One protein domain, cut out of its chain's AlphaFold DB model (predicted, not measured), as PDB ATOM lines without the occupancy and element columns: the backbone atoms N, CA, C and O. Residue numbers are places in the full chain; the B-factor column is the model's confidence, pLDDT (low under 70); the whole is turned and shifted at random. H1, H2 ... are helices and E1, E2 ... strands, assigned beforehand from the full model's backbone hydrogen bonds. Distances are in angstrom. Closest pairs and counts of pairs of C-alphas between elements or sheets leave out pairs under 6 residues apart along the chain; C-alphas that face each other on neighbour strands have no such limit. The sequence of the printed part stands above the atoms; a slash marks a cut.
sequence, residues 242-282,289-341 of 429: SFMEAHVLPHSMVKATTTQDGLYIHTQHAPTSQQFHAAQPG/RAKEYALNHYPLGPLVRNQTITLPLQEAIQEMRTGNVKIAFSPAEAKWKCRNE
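What this domain is: This is residues 242 to 282 and 289 to 341 of the 429 residues of an uncharacterized protein of Candidatus Diapherotrites archaeon (UniProt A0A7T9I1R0). Two small lobes follow each other along an elongated outline: one is a three-stranded sheet, E4, E1 and E5, with H3 packed over one face, and the other is the two-stranded sheet E2 and E3 with H1 beside it. The four-residue H2 lies at the far end of the second lobe, and the ends of the printed part, residues 242 to 250 and 337 to 341, lie towards the opposite end. The printed part has 94 residues, with named elements in the order E1, E2, H1, H2, E3, E4, H3, E5, and both sheets are antiparallel, the larger in the order E4, E1, E5. The class is mixed, helices and strands, with 45 residues in named elements, under half. It is only just compact, close to loose, with a radius of gyration of the C-alphas of 14.5 A, and it spans 52 by 26 by 21 A, only just elongated.

Where its parts are: Find C-alpha 253 at (-19.061, -4.415, 99.516); from there E1 runs through residues 253 to 258, 15.5 A. E2 follows at residues 263 to 265, 6.5 A. H1, residues 270 to 279, begins at C-alpha 270, (-21.651, 8.365, 97.481), and is 14.5 A long. After the cut come H2, residues 289 to 292, 4.8 A, and E3, residues 300 to 303, 7.3 A. E4 takes residues 308 to 312, 13.3 A, H3 residues 313 to 321, 12.2 A, and E5 residues 325 to 328, 9.7 A, ending at C-alpha 328, (-19.086, -10.385, 108.455).

How they stand to each other: Begin at E1, the inner strand: N 256 and O 309 of E4 are 2.8 A apart, and N 257 and O 326 of E5 are 2.8 A apart, within hydrogen-bond range. The sheet is only just strongly twisted, with C-alphas up to 4.1 A off its best plane. H3 is on it at a height over the sheet of 7.5 A, over E1 and E5, slantwise to the strands at 41 degrees to E5 on the local plane; its closest C-alphas to E5 are those of Glu 319 and Val 325, 5.7 A. E4, H3 and E5 form a split strand-helix-strand unit, two strands of one sheet joined through a helix, with E1 between them in the sheet, and its crossover is right-handed. H1 only grazes this sheet, with residues 272 to 276; the closest C-alphas of H1 and E4 are those of Thr 272 and Leu 311, 6.9 A. In the other sheet, N 300 of E3 and O 265 of E2 are 2.8 A apart, within hydrogen-bond range. The closest C-alphas of H1 and E3 are those of Ser 273 and Leu 300, 6.1 A. H2 and E4 are apart, and so are H2 and H1. Every O i to N i+4 pair in H1 and H3 is within hydrogen-bond range, and H2 is too short for such a pair.

The domain as a whole: The two C-alphas farthest apart are those of Glu 292 and Asn 340, 51.9 A. Residues 283 to 288 are not printed, and C-alphas 282 and 289 are 11.1 A apart across this cut. Of the links that are printed whole, H2 to E3 is short and the others are tight. In this model pLDDT is under 70 at residues 246 to 247, 250, 295 to 297 and 337 to 341.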
ATOM      1  N   SER A 242     -10.271 -14.940 104.021       81.12
ATOM      2  CA  SER A 242     -10.376 -13.729 104.831       81.12
ATOM      3  C   SER A 242     -10.403 -12.460 103.977       81.12
ATOM      4  O   SER A 242      -9.764 -12.383 102.929       81.12
ATOM      5  N   PHE A 243     -11.080 -11.423 104.479       77.94
ATOM      6  CA  PHE A 243     -11.064 -10.077 103.899       77.94
ATOM      7  C   PHE A 243      -9.692  -9.391 103.973       77.94
ATOM      8  O   PHE A 243      -9.475  -8.386 103.307       77.94
ATOM      9  N   MET A 244      -8.777  -9.917 104.792       77.38
ATOM     10  CA  MET A 244      -7.419  -9.389 104.958       77.38
ATOM     11  C   MET A 244      -6.449  -9.874 103.875       77.38
ATOM     12  O   MET A 244      -5.292  -9.458 103.851       77.38
ATOM     13  N   GLU A 245      -6.874 -10.783 102.999       75.31
ATOM     14  CA  GLU A 245      -5.995 -11.299 101.960       75.31
ATOM     15  C   GLU A 245      -5.776 -10.260 100.851       75.31
ATOM     16  O   GLU A 245      -6.724  -9.670 100.344       75.31
ATOM     17  N   ALA A 246      -4.522 -10.081 100.418       64.19
ATOM     18  CA  ALA A 246      -4.096  -9.015  99.496       64.19
ATOM     19  C   ALA A 246      -4.793  -9.002  98.122       64.19
ATOM     20  O   ALA A 246      -4.686  -8.037  97.369       64.19
ATOM     21  N   HIS A 247      -5.477 -10.088  97.782       66.38
ATOM     22  CA  HIS A 247      -6.174 -10.259  96.517       66.38
ATOM     23  C   HIS A 247      -7.684  -9.981  96.629       66.38
ATOM     24  O   HIS A 247      -8.379 -10.037  95.618       66.38
ATOM     25  N   VAL A 248      -8.195  -9.638  97.820       74.56
ATOM     26  CA  VAL A 248      -9.545  -9.086  98.008       74.56
ATOM     27  C   VAL A 248      -9.533  -7.604  97.633       74.56
ATOM     28  O   VAL A 248      -8.660  -6.846  98.052       74.56
ATOM     29  N   LEU A 249     -10.492  -7.175  96.815       73.75
ATOM     30  CA  LEU A 249     -10.527  -5.814  96.287       73.75
ATOM     31  C   LEU A 249     -11.015  -4.815  97.352       73.75
ATOM     32  O   LEU A 249     -12.036  -5.080  97.995       73.75
ATOM     33  N   PRO A 250     -10.382  -3.631  97.489       68.44
ATOM     34  CA  PRO A 250     -10.750  -2.625  98.497       68.44
ATOM     35  C   PRO A 250     -12.182  -2.084  98.380       68.44
ATOM     36  O   PRO A 250     -12.778  -1.678  99.376       68.44
ATOM     37  N   HIS A 251     -12.745  -2.098  97.170       74.75
ATOM     38  CA  HIS A 251     -14.112  -1.660  96.875       74.75
ATOM     39  C   HIS A 251     -15.143  -2.802  96.965       74.75
ATOM     40  O   HIS A 251     -16.283  -2.644  96.531       74.75
ATOM     41  N   SER A 252     -14.755  -3.971  97.487       81.62
ATOM     42  CA  SER A 252     -15.710  -5.035  97.812       81.62
ATOM     43  C   SER A 252     -16.741  -4.510  98.798       81.62
ATOM     44  O   SER A 252     -16.367  -3.909  99.801       81.62
ATOM     45  N   MET A 253     -18.021  -4.757  98.551       85.44
ATOM     46  CA  MET A 253     -19.061  -4.415  99.516       85.44
ATOM     47  C   MET A 253     -19.146  -5.527 100.559       85.44
ATOM     48  O   MET A 253     -19.288  -6.695 100.205       85.44
ATOM     49  N   VAL A 254     -19.047  -5.175 101.838       88.75
ATOM     50  CA  VAL A 254     -19.120  -6.121 102.955       88.75
ATOM     51  C   VAL A 254     -20.198  -5.712 103.944       88.75
ATOM     52  O   VAL A 254     -20.483  -4.527 104.130       88.75
ATOM     53  N   LYS A 255     -20.794  -6.710 104.596       92.12
ATOM     54  CA  LYS A 255     -21.723  -6.493 105.701       92.12
ATOM     55  C   LYS A 255     -20.926  -6.210 106.969       92.12
ATOM     56  O   LYS A 255     -20.075  -7.003 107.371       92.12
ATOM     57  N   ALA A 256     -21.208  -5.076 107.591       92.44
ATOM     58  CA  ALA A 256     -20.616  -4.643 108.841       92.44
ATOM     59  C   ALA A 256     -21.725  -4.472 109.884       92.44
ATOM     60  O   ALA A 256     -22.746  -3.841 109.617       92.44
ATOM     61  N   THR A 257     -21.530  -5.045 111.066       95.50
ATOM     62  CA  THR A 257     -22.460  -4.960 112.193       95.50
ATOM     63  C   THR A 257     -21.914  -3.975 113.214       95.50
ATOM     64  O   THR A 257     -20.800  -4.144 113.706       95.50
ATOM     65  N   THR A 258     -22.678  -2.939 113.533       95.19
ATOM     66  CA  THR A 258     -22.288  -1.904 114.502       95.19
ATOM     67  C   THR A 258     -22.175  -2.453 115.923       95.19
ATOM     68  O   THR A 258     -22.928  -3.333 116.342       95.19
ATOM     69  N   THR A 259     -21.238  -1.918 116.702       93.75
ATOM     70  CA  THR A 259     -20.972  -2.359 118.085       93.75
ATOM     71  C   THR A 259     -21.557  -1.425 119.147       93.75
ATOM     72  O   THR A 259     -21.608  -1.788 120.326       93.75
ATOM     73  N   GLN A 260     -22.025  -0.242 118.754       91.69
ATOM     74  CA  GLN A 260     -22.508   0.810 119.648       91.69
ATOM     75  C   GLN A 260     -23.701   1.563 119.052       91.69
ATOM     76  O   GLN A 260     -23.919   1.533 117.841       91.69
ATOM     77  N   ASP A 261     -24.460   2.218 119.928       92.44
ATOM     78  CA  ASP A 261     -25.612   3.046 119.581       92.44
ATOM     79  C   ASP A 261     -25.196   4.482 119.234       92.44
ATOM     80  O   ASP A 261     -24.207   4.998 119.750       92.44
ATOM     81  N   GLY A 262     -25.973   5.140 118.372       88.38
ATOM     82  CA  GLY A 262     -25.752   6.537 117.990       88.38
ATOM     83  C   GLY A 262     -24.552   6.757 117.067       88.38
ATOM     84  O   GLY A 262     -24.067   7.881 116.960       88.38
ATOM     85  N   LEU A 263     -24.063   5.708 116.397       90.31
ATOM     86  CA  LEU A 263     -22.899   5.800 115.520       90.31
ATOM     87  C   LEU A 263     -23.247   6.520 114.210       90.31
ATOM     88  O   LEU A 263     -24.253   6.216 113.565       90.31
ATOM     89  N   TYR A 264     -22.363   7.426 113.793       89.88
ATOM     90  CA  TYR A 264     -22.371   8.032 112.467       89.88
ATOM     91  C   TYR A 264     -21.108   7.619 111.716       89.88
ATOM     92  O   TYR A 264     -20.008   7.816 112.222       89.88
ATOM     93  N   ILE A 265     -21.264   7.073 110.511       88.75
ATOM     94  CA  ILE A 265     -20.137   6.656 109.666       88.75
ATOM     95  C   ILE A 265     -20.064   7.574 108.456       88.75
ATOM     96  O   ILE A 265     -21.042   7.724 107.722       88.75
ATOM     97  N   HIS A 266     -18.905   8.186 108.229       84.75
ATOM     98  CA  HIS A 266     -18.689   9.008 107.046       84.75
ATOM     99  C   HIS A 266     -18.166   8.143 105.899       84.75
ATOM    100  O   HIS A 266     -17.028   7.686 105.931       84.75
ATOM    101  N   THR A 267     -19.002   7.916 104.886       81.94
ATOM    102  CA  THR A 267     -18.615   7.167 103.684       81.94
ATOM    103  C   THR A 267     -18.193   8.126 102.577       81.94
ATOM    104  O   THR A 267     -18.874   9.118 102.310       81.94
ATOM    105  N   GLN A 268     -17.073   7.829 101.918       78.50
ATOM    106  CA  GLN A 268     -16.643   8.536 100.707       78.50
ATOM    107  C   GLN A 268     -17.327   7.954  99.461       78.50
ATOM    108  O   GLN A 268     -17.325   8.563  98.390       78.50
ATOM    109  N   HIS A 269     -17.958   6.785  99.593       80.75
ATOM    110  CA  HIS A 269     -18.697   6.132  98.526       80.75
ATOM    111  C   HIS A 269     -20.145   6.649  98.450       80.75
ATOM    112  O   HIS A 269     -21.071   6.107  99.060       80.75
ATOM    113  N   ALA A 270     -20.354   7.699  97.647       77.25
ATOM    114  CA  ALA A 270     -21.651   8.365  97.481       77.25
ATOM    115  C   ALA A 270     -22.850   7.415  97.237       77.25
ATOM    116  O   ALA A 270     -23.885   7.620  97.884       77.25
ATOM    117  N   PRO A 271     -22.750   6.349  96.409       82.19
ATOM    118  CA  PRO A 271     -23.861   5.415  96.215       82.19
ATOM    119  C   PRO A 271     -24.307   4.716  97.506       82.19
ATOM    120  O   PRO A 271     -25.500   4.499  97.696       82.19
ATOM    121  N   THR A 272     -23.381   4.406  98.419       82.56
ATOM    122  CA  THR A 272     -23.697   3.741  99.694       82.56
ATOM    123  C   THR A 272     -24.514   4.651 100.601       82.56
ATOM    124  O   THR A 272     -25.548   4.234 101.123       82.56
ATOM    125  N   SER A 273     -24.104   5.917 100.734       83.19
ATOM    126  CA  SER A 273     -24.878   6.931 101.460       83.19
ATOM    127  C   SER A 273     -26.269   7.110 100.855       83.19
ATOM    128  O   SER A 273     -27.268   7.109 101.575       83.19
ATOM    129  N   GLN A 274     -26.356   7.241  99.531       82.44
ATOM    130  CA  GLN A 274     -27.632   7.439  98.845       82.44
ATOM    131  C   GLN A 274     -28.582   6.253  99.041       82.44
ATOM    132  O   GLN A 274     -29.742   6.458  99.395       82.44
ATOM    133  N   GLN A 275     -28.095   5.021  98.871       83.50
ATOM    134  CA  GLN A 275     -28.893   3.808  99.063       83.50
ATOM    135  C   GLN A 275     -29.375   3.664 100.507       83.50
ATOM    136  O   GLN A 275     -30.550   3.374 100.732       83.50
ATOM    137  N   PHE A 276     -28.498   3.921 101.481       86.12
ATOM    138  CA  PHE A 276     -28.866   3.891 102.891       86.12
ATOM    139  C   PHE A 276     -29.997   4.879 103.186       86.12
ATOM    140  O   PHE A 276     -31.038   4.490 103.705       86.12
ATOM    141  N   HIS A 277     -29.841   6.150 102.806       82.94
ATOM    142  CA  HIS A 277     -30.832   7.188 103.108       82.94
ATOM    143  C   HIS A 277     -32.131   7.047 102.315       82.94
ATOM    144  O   HIS A 277     -33.184   7.445 102.821       82.94
ATOM    145  N   ALA A 278     -32.080   6.463 101.114       82.44
ATOM    146  CA  ALA A 278     -33.264   6.135 100.329       82.44
ATOM    147  C   ALA A 278     -34.117   5.037 100.983       82.44
ATOM    148  O   ALA A 278     -35.337   5.068 100.846       82.44
ATOM    149  N   ALA A 279     -33.491   4.106 101.709       84.56
ATOM    150  CA  ALA A 279     -34.172   3.010 102.393       84.56
ATOM    151  C   ALA A 279     -34.772   3.401 103.761       84.56
ATOM    152  O   ALA A 279     -35.523   2.620 104.341       84.56
ATOM    153  N   GLN A 280     -34.451   4.587 104.293       85.06
ATOM    154  CA  GLN A 280     -34.900   5.024 105.619       85.06
ATOM    155  C   GLN A 280     -36.173   5.897 105.559       85.06
ATOM    156  O   GLN A 280     -36.320   6.715 104.645       85.06
ATOM    157  N   PRO A 281     -37.061   5.845 106.573       84.44
ATOM    158  CA  PRO A 281     -38.234   6.724 106.664       84.44
ATOM    159  C   PRO A 281     -37.858   8.210 106.619       84.44
ATOM    160  O   PRO A 281     -36.825   8.592 107.158       84.44
ATOM    161  N   GLY A 282     -38.676   9.073 106.008       81.31
ATOM    162  CA  GLY A 282     -38.424  10.526 105.969       81.31
ATOM    163  C   GLY A 282     -37.390  10.991 104.931       81.31
ATOM    164  O   GLY A 282     -36.817  12.071 105.087       81.31
ATOM    165  N   ARG A 289     -33.542  19.116 103.102       79.31
ATOM    166  CA  ARG A 289     -32.422  19.659 103.886       79.31
ATOM    167  C   ARG A 289     -31.072  19.550 103.161       79.31
ATOM    168  O   ARG A 289     -30.255  20.444 103.316       79.31
ATOM    169  N   ALA A 290     -30.805  18.520 102.344       77.31
ATOM    170  CA  ALA A 290     -29.581  18.483 101.509       77.31
ATOM    171  C   ALA A 290     -29.485  19.724 100.644       77.31
ATOM    172  O   ALA A 290     -28.438  20.359 100.579       77.31
ATOM    173  N   LYS A 291     -30.595  20.006  99.953       80.31
ATOM    174  CA  LYS A 291     -30.698  21.098  98.994       80.31
ATOM    175  C   LYS A 291     -30.588  22.444  99.699       80.31
ATOM    176  O   LYS A 291     -29.882  23.309  99.202       80.31
ATOM    177  N   GLU A 292     -31.226  22.587 100.860       84.56
ATOM    178  CA  GLU A 292     -31.163  23.793 101.697       84.56
ATOM    179  C   GLU A 292     -29.728  24.118 102.151       84.56
ATOM    180  O   GLU A 292     -29.320  25.274 102.098       84.56
ATOM    181  N   TYR A 293     -28.941  23.105 102.535       76.94
ATOM    182  CA  TYR A 293     -27.588  23.279 103.089       76.94
ATOM    183  C   TYR A 293     -26.448  22.935 102.111       76.94
ATOM    184  O   TYR A 293     -25.293  22.864 102.526       76.94
ATOM    185  N   ALA A 294     -26.749  22.696 100.830       77.62
ATOM    186  CA  ALA A 294     -25.788  22.299  99.792       77.62
ATOM    187  C   ALA A 294     -24.851  21.136 100.203       77.62
ATOM    188  O   ALA A 294     -23.654  21.136  99.909       77.62
ATOM    189  N   LEU A 295     -25.385  20.132 100.907       69.56
ATOM    190  CA  LEU A 295     -24.596  18.989 101.372       69.56
ATOM    191  C   LEU A 295     -24.334  18.001 100.226       69.56
ATOM    192  O   LEU A 295     -25.269  17.456  99.642       69.56
ATOM    193  N   ASN A 296     -23.058  17.718  99.955       65.50
ATOM    194  CA  ASN A 296     -22.644  16.791  98.891       65.50
ATOM    195  C   ASN A 296     -22.831  15.305  99.264       65.50
ATOM    196  O   ASN A 296     -22.989  14.457  98.386       65.50
ATOM    197  N   HIS A 297     -22.813  14.973 100.558       69.75
ATOM    198  CA  HIS A 297     -22.939  13.603 101.069       69.75
ATOM    199  C   HIS A 297     -23.411  13.627 102.525       69.75
ATOM    200  O   HIS A 297     -23.159  14.591 103.249       69.75
ATOM    201  N   TYR A 298     -24.045  12.540 102.966       76.19
ATOM    202  CA  TYR A 298     -24.490  12.376 104.344       76.19
ATOM    203  C   TYR A 298     -23.708  11.270 105.044       76.19
ATOM    204  O   TYR A 298     -23.412  10.248 104.424       76.19
ATOM    205  N   PRO A 299     -23.428  11.412 106.348       84.19
ATOM    206  CA  PRO A 299     -23.013  10.263 107.128       84.19
ATOM    207  C   PRO A 299     -24.151   9.235 107.180       84.19
ATOM    208  O   PRO A 299     -25.339   9.572 107.145       84.19
ATOM    209  N   LEU A 300     -23.784   7.965 107.276       88.00
ATOM    210  CA  LEU A 300     -24.704   6.883 107.590       88.00
ATOM    211  C   LEU A 300     -25.047   6.974 109.075       88.00
ATOM    212  O   LEU A 300     -24.137   6.966 109.900       88.00
ATOM    213  N   GLY A 301     -26.332   7.058 109.410       87.62
ATOM    214  CA  GLY A 301     -26.795   7.017 110.795       87.62
ATOM    215  C   GLY A 301     -27.932   7.993 111.130       87.62
ATOM    216  O   GLY A 301     -28.487   8.627 110.228       87.62
ATOM    217  N   PRO A 302     -28.290   8.108 112.425       89.06
ATOM    218  CA  PRO A 302     -27.676   7.387 113.546       89.06
ATOM    219  C   PRO A 302     -27.913   5.878 113.440       89.06
ATOM    220  O   PRO A 302     -29.012   5.440 113.101       89.06
ATOM    221  N   LEU A 303     -26.869   5.091 113.689       91.44
ATOM    222  CA  LEU A 303     -26.939   3.634 113.696       91.44
ATOM    223  C   LEU A 303     -27.107   3.126 115.126       91.44
ATOM    224  O   LEU A 303     -26.497   3.660 116.054       91.44
ATOM    225  N   VAL A 304     -27.916   2.087 115.304       92.75
ATOM    226  CA  VAL A 304     -28.081   1.403 116.597       92.75
ATOM    227  C   VAL A 304     -27.130   0.219 116.697       92.75
ATOM    228  O   VAL A 304     -26.689  -0.298 115.673       92.75
ATOM    229  N   ARG A 305     -26.806  -0.232 117.908       93.31
ATOM    230  CA  ARG A 305     -25.979  -1.415 118.155       93.31
ATOM    231  C   ARG A 305     -26.590  -2.646 117.480       93.31
ATOM    232  O   ARG A 305     -27.801  -2.846 117.491       93.31
ATOM    233  N   ASN A 306     -25.731  -3.507 116.937       92.81
ATOM    234  CA  ASN A 306     -26.080  -4.715 116.184       92.81
ATOM    235  C   ASN A 306     -26.825  -4.461 114.861       92.81
ATOM    236  O   ASN A 306     -27.308  -5.408 114.239       92.81
ATOM    237  N   GLN A 307     -26.896  -3.216 114.389       92.75
ATOM    238  CA  GLN A 307     -27.424  -2.912 113.068       92.75
ATOM    239  C   GLN A 307     -26.425  -3.351 111.999       92.75
ATOM    240  O   GLN A 307     -25.252  -2.973 112.023       92.75
ATOM    241  N   THR A 308     -26.899  -4.133 111.034       92.44
ATOM    242  CA  THR A 308     -26.099  -4.521 109.870       92.44
ATOM    243  C   THR A 308     -26.250  -3.484 108.769       92.44
ATOM    244  O   THR A 308     -27.361  -3.149 108.357       92.44
ATOM    245  N   ILE A 309     -25.117  -3.004 108.275       90.88
ATOM    246  CA  ILE A 309     -25.005  -2.073 107.155       90.88
ATOM    247  C   ILE A 309     -24.040  -2.629 106.110       90.88
ATOM    248  O   ILE A 309     -23.182  -3.457 106.420       90.88
ATOM    249  N   THR A 310     -24.162  -2.168 104.869       89.88
ATOM    250  CA  THR A 310     -23.249  -2.553 103.788       89.88
ATOM    251  C   THR A 310     -22.277  -1.410 103.521       89.88
ATOM    252  O   THR A 310     -22.705  -0.306 103.191       89.88
ATOM    253  N   LEU A 311     -20.977  -1.673 103.641       88.38
ATOM    254  CA  LEU A 311     -19.906  -0.692 103.453       88.38
ATOM    255  C   LEU A 311     -18.874  -1.188 102.435       88.38
ATOM    256  O   LEU A 311     -18.677  -2.401 102.319       88.38
ATOM    257  N   PRO A 312     -18.168  -0.286 101.734       86.56
ATOM    258  CA  PRO A 312     -16.923  -0.642 101.066       86.56
ATOM    259  C   PRO A 312     -15.926  -1.231 102.072       86.56
ATOM    260  O   PRO A 312     -15.784  -0.727 103.187       86.56
ATOM    261  N   LEU A 313     -15.208  -2.284 101.682       84.12
ATOM    262  CA  LEU A 313     -14.315  -3.040 102.559       84.12
ATOM    263  C   LEU A 313     -13.256  -2.151 103.213       84.12
ATOM    264  O   LEU A 313     -12.987  -2.296 104.401       84.12
ATOM    265  N   GLN A 314     -12.680  -1.213 102.464       84.12
ATOM    266  CA  GLN A 314     -11.690  -0.286 103.008       84.12
ATOM    267  C   GLN A 314     -12.252   0.569 104.158       84.12
ATOM    268  O   GLN A 314     -11.583   0.723 105.178       84.12
ATOM    269  N   GLU A 315     -13.477   1.077 104.019       86.25
ATOM    270  CA  GLU A 315     -14.157   1.866 105.057       86.25
ATOM    271  C   GLU A 315     -14.556   0.972 106.240       86.25
ATOM    272  O   GLU A 315     -14.324   1.318 107.396       86.25
ATOM    273  N   ALA A 316     -15.059  -0.235 105.967       88.75
ATOM    274  CA  ALA A 316     -15.388  -1.208 107.003       88.75
ATOM    275  C   ALA A 316     -14.159  -1.603 107.842       88.75
ATOM    276  O   ALA A 316     -14.264  -1.739 109.059       88.75
ATOM    277  N   ILE A 317     -12.981  -1.756 107.220       86.12
ATOM    278  CA  ILE A 317     -11.718  -2.030 107.924       86.12
ATOM    279  C   ILE A 317     -11.324  -0.848 108.817       86.12
ATOM    280  O   ILE A 317     -10.843  -1.073 109.928       86.12
ATOM    281  N   GLN A 318     -11.510   0.393 108.358       87.50
ATOM    282  CA  GLN A 318     -11.229   1.585 109.164       87.50
ATOM    283  C   GLN A 318     -12.117   1.626 110.412       87.50
ATOM    284  O   GLN A 318     -11.594   1.714 111.521       87.50
ATOM    285  N   GLU A 319     -13.428   1.452 110.243       90.69
ATOM    286  CA  GLU A 319     -14.397   1.432 111.347       90.69
ATOM    287  C   GLU A 319     -14.220   0.216 112.276       90.69
ATOM    288  O   GLU A 319     -14.522   0.261 113.468       90.69
ATOM    289  N   MET A 320     -13.717  -0.905 111.757       92.06
ATOM    290  CA  MET A 320     -13.396  -2.072 112.578       92.06
ATOM    291  C   MET A 320     -12.181  -1.800 113.471       92.06
ATOM    292  O   MET A 320     -12.170  -2.206 114.632       92.06
ATOM    293  N   ARG A 321     -11.162  -1.091 112.960       89.88
ATOM    294  CA  ARG A 321      -9.964  -0.721 113.736       89.88
ATOM    295  C   ARG A 321     -10.281   0.232 114.884       89.88
ATOM    296  O   ARG A 321      -9.618   0.159 115.913       89.88
ATOM    297  N   THR A 322     -11.280   1.096 114.722       88.06
ATOM    298  CA  THR A 322     -11.772   1.982 115.789       88.06
ATOM    299  C   THR A 322     -12.733   1.278 116.751       88.06
ATOM    300  O   THR A 322     -13.136   1.866 117.749       88.06
ATOM    301  N   GLY A 323     -13.086   0.014 116.489       90.19
ATOM    302  CA  GLY A 323     -13.998  -0.777 117.316       90.19
ATOM    303  C   GLY A 323     -15.480  -0.479 117.086       90.19
ATOM    304  O   GLY A 323     -16.310  -1.009 117.822       90.19
ATOM    305  N   ASN A 324     -15.823   0.317 116.068       91.56
ATOM    306  CA  ASN A 324     -17.184   0.777 115.782       91.56
ATOM    307  C   ASN A 324     -18.043  -0.285 115.076       91.56
ATOM    308  O   ASN A 324     -19.272  -0.291 115.212       91.56
ATOM    309  N   VAL A 325     -17.412  -1.189 114.317       94.06
ATOM    310  CA  VAL A 325     -18.101  -2.255 113.574       94.06
ATOM    311  C   VAL A 325     -17.364  -3.595 113.640       94.06
ATOM    312  O   VAL A 325     -16.158  -3.664 113.861       94.06
ATOM    313  N   LYS A 326     -18.097  -4.681 113.389       93.81
ATOM    314  CA  LYS A 326     -17.581  -6.033 113.139       93.81
ATOM    315  C   LYS A 326     -17.903  -6.439 111.704       93.81
ATOM    316  O   LYS A 326     -19.053  -6.333 111.288       93.81
ATOM    317  N   ILE A 327     -16.913  -6.913 110.953       91.56
ATOM    318  CA  ILE A 327     -17.094  -7.312 109.550       91.56
ATOM    319  C   ILE A 327     -17.532  -8.778 109.481       91.56
ATOM    320  O   ILE A 327     -16.829  -9.662 109.970       91.56
ATOM    321  N   ALA A 328     -18.665  -9.042 108.832       86.44
ATOM    322  CA  ALA A 328     -19.086 -10.385 108.455       86.44
ATOM    323  C   ALA A 328     -18.587 -10.675 107.032       86.44
ATOM    324  O   ALA A 328     -19.160 -10.206 106.047       86.44
ATOM    325  N   PHE A 329     -17.484 -11.418 106.917       82.25
ATOM    326  CA  PHE A 329     -16.910 -11.752 105.617       82.25
ATOM    327  C   PHE A 329     -17.582 -12.979 105.005       82.25
ATOM    328  O   PHE A 329     -17.551 -14.067 105.576       82.25
ATOM    329  N   SER A 330     -18.139 -12.799 103.810       80.94
ATOM    330  CA  SER A 330     -18.621 -13.887 102.966       80.94
ATOM    331  C   SER A 330     -17.802 -13.915 101.674       80.94
ATOM    332  O   SER A 330     -17.885 -12.966 100.890       80.94
ATOM    333  N   PRO A 331     -17.046 -14.995 101.398       72.69
ATOM    334  CA  PRO A 331     -16.297 -15.127 100.150       72.69
ATOM    335  C   PRO A 331     -17.181 -15.060  98.896       72.69
ATOM    336  O   PRO A 331     -16.710 -14.674  97.831       72.69
ATOM    337  N   ALA A 332     -18.467 -15.419  99.015       73.50
ATOM    338  CA  ALA A 332     -19.428 -15.372  97.913       73.50
ATOM    339  C   ALA A 332     -19.792 -13.931  97.500       73.50
ATOM    340  O   ALA A 332     -20.048 -13.675  96.318       73.50
ATOM    341  N   GLU A 333     -19.797 -13.011  98.469       73.31
ATOM    342  CA  GLU A 333     -20.146 -11.594  98.297       73.31
ATOM    343  C   GLU A 333     -18.904 -10.713  98.050       73.31
ATOM    344  O   GLU A 333     -19.017  -9.616  97.505       73.31
ATOM    345  N   ALA A 334     -17.710 -11.197  98.406       73.38
ATOM    346  CA  ALA A 334     -16.453 -10.480  98.229       73.38
ATOM    347  C   ALA A 334     -15.996 -10.439  96.762       73.38
ATOM    348  O   ALA A 334     -16.069 -11.431  96.033       73.38
ATOM    349  N   LYS A 335     -15.440  -9.295  96.353       74.75
ATOM    350  CA  LYS A 335     -14.776  -9.143  95.057       74.75
ATOM    351  C   LYS A 335     -13.287  -9.410  95.244       74.75
ATOM    352  O   LYS A 335     -12.655  -8.835  96.125       74.75
ATOM    353  N   TRP A 336     -12.707 -10.292  94.442       71.31
ATOM    354  CA  TRP A 336     -11.312 -10.696  94.606       71.31
ATOM    355  C   TRP A 336     -10.678 -11.082  93.261       71.31
ATOM    356  O   TRP A 336     -11.382 -11.335  92.283       71.31
ATOM    357  N   LYS A 337      -9.341 -11.065  93.201       64.31
ATOM    358  CA  LYS A 337      -8.526 -11.384  92.016       64.31
ATOM    359  C   LYS A 337      -7.780 -12.712  92.179       64.31
ATOM    360  O   LYS A 337      -7.236 -12.991  93.242       64.31
ATOM    361  N   CYS A 338      -7.715 -13.523  91.125       64.56
ATOM    362  CA  CYS A 338      -6.927 -14.758  91.128       64.56
ATOM    363  C   CYS A 338      -5.430 -14.475  91.328       64.56
ATOM    364  O   CYS A 338      -4.885 -13.563  90.712       64.56
ATOM    365  N   ARG A 339      -4.766 -15.259  92.193       57.62
ATOM    366  CA  ARG A 339      -3.319 -15.147  92.458       57.62
ATOM    367  C   ARG A 339      -2.458 -15.795  91.367       57.62
ATOM    368  O   ARG A 339      -1.312 -15.396  91.208       57.62
ATOM    369  N   ASN A 340      -3.003 -16.780  90.647       53.09
ATOM    370  CA  ASN A 340      -2.248 -17.647  89.731       53.09
ATOM    371  C   ASN A 340      -2.513 -17.387  88.242       53.09
ATOM    372  O   ASN A 340      -1.867 -18.003  87.399       53.09
ATOM    373  N   GLU A 341      -3.445 -16.505  87.887       48.06
ATOM    374  CA  GLU A 341      -3.658 -16.162  86.481       48.06
ATOM    375  C   GLU A 341      -2.672 -15.063  86.074       48.06
ATOM    376  O   GLU A 341      -2.797 -13.912  86.498       48.06
TER     377      GLU A 341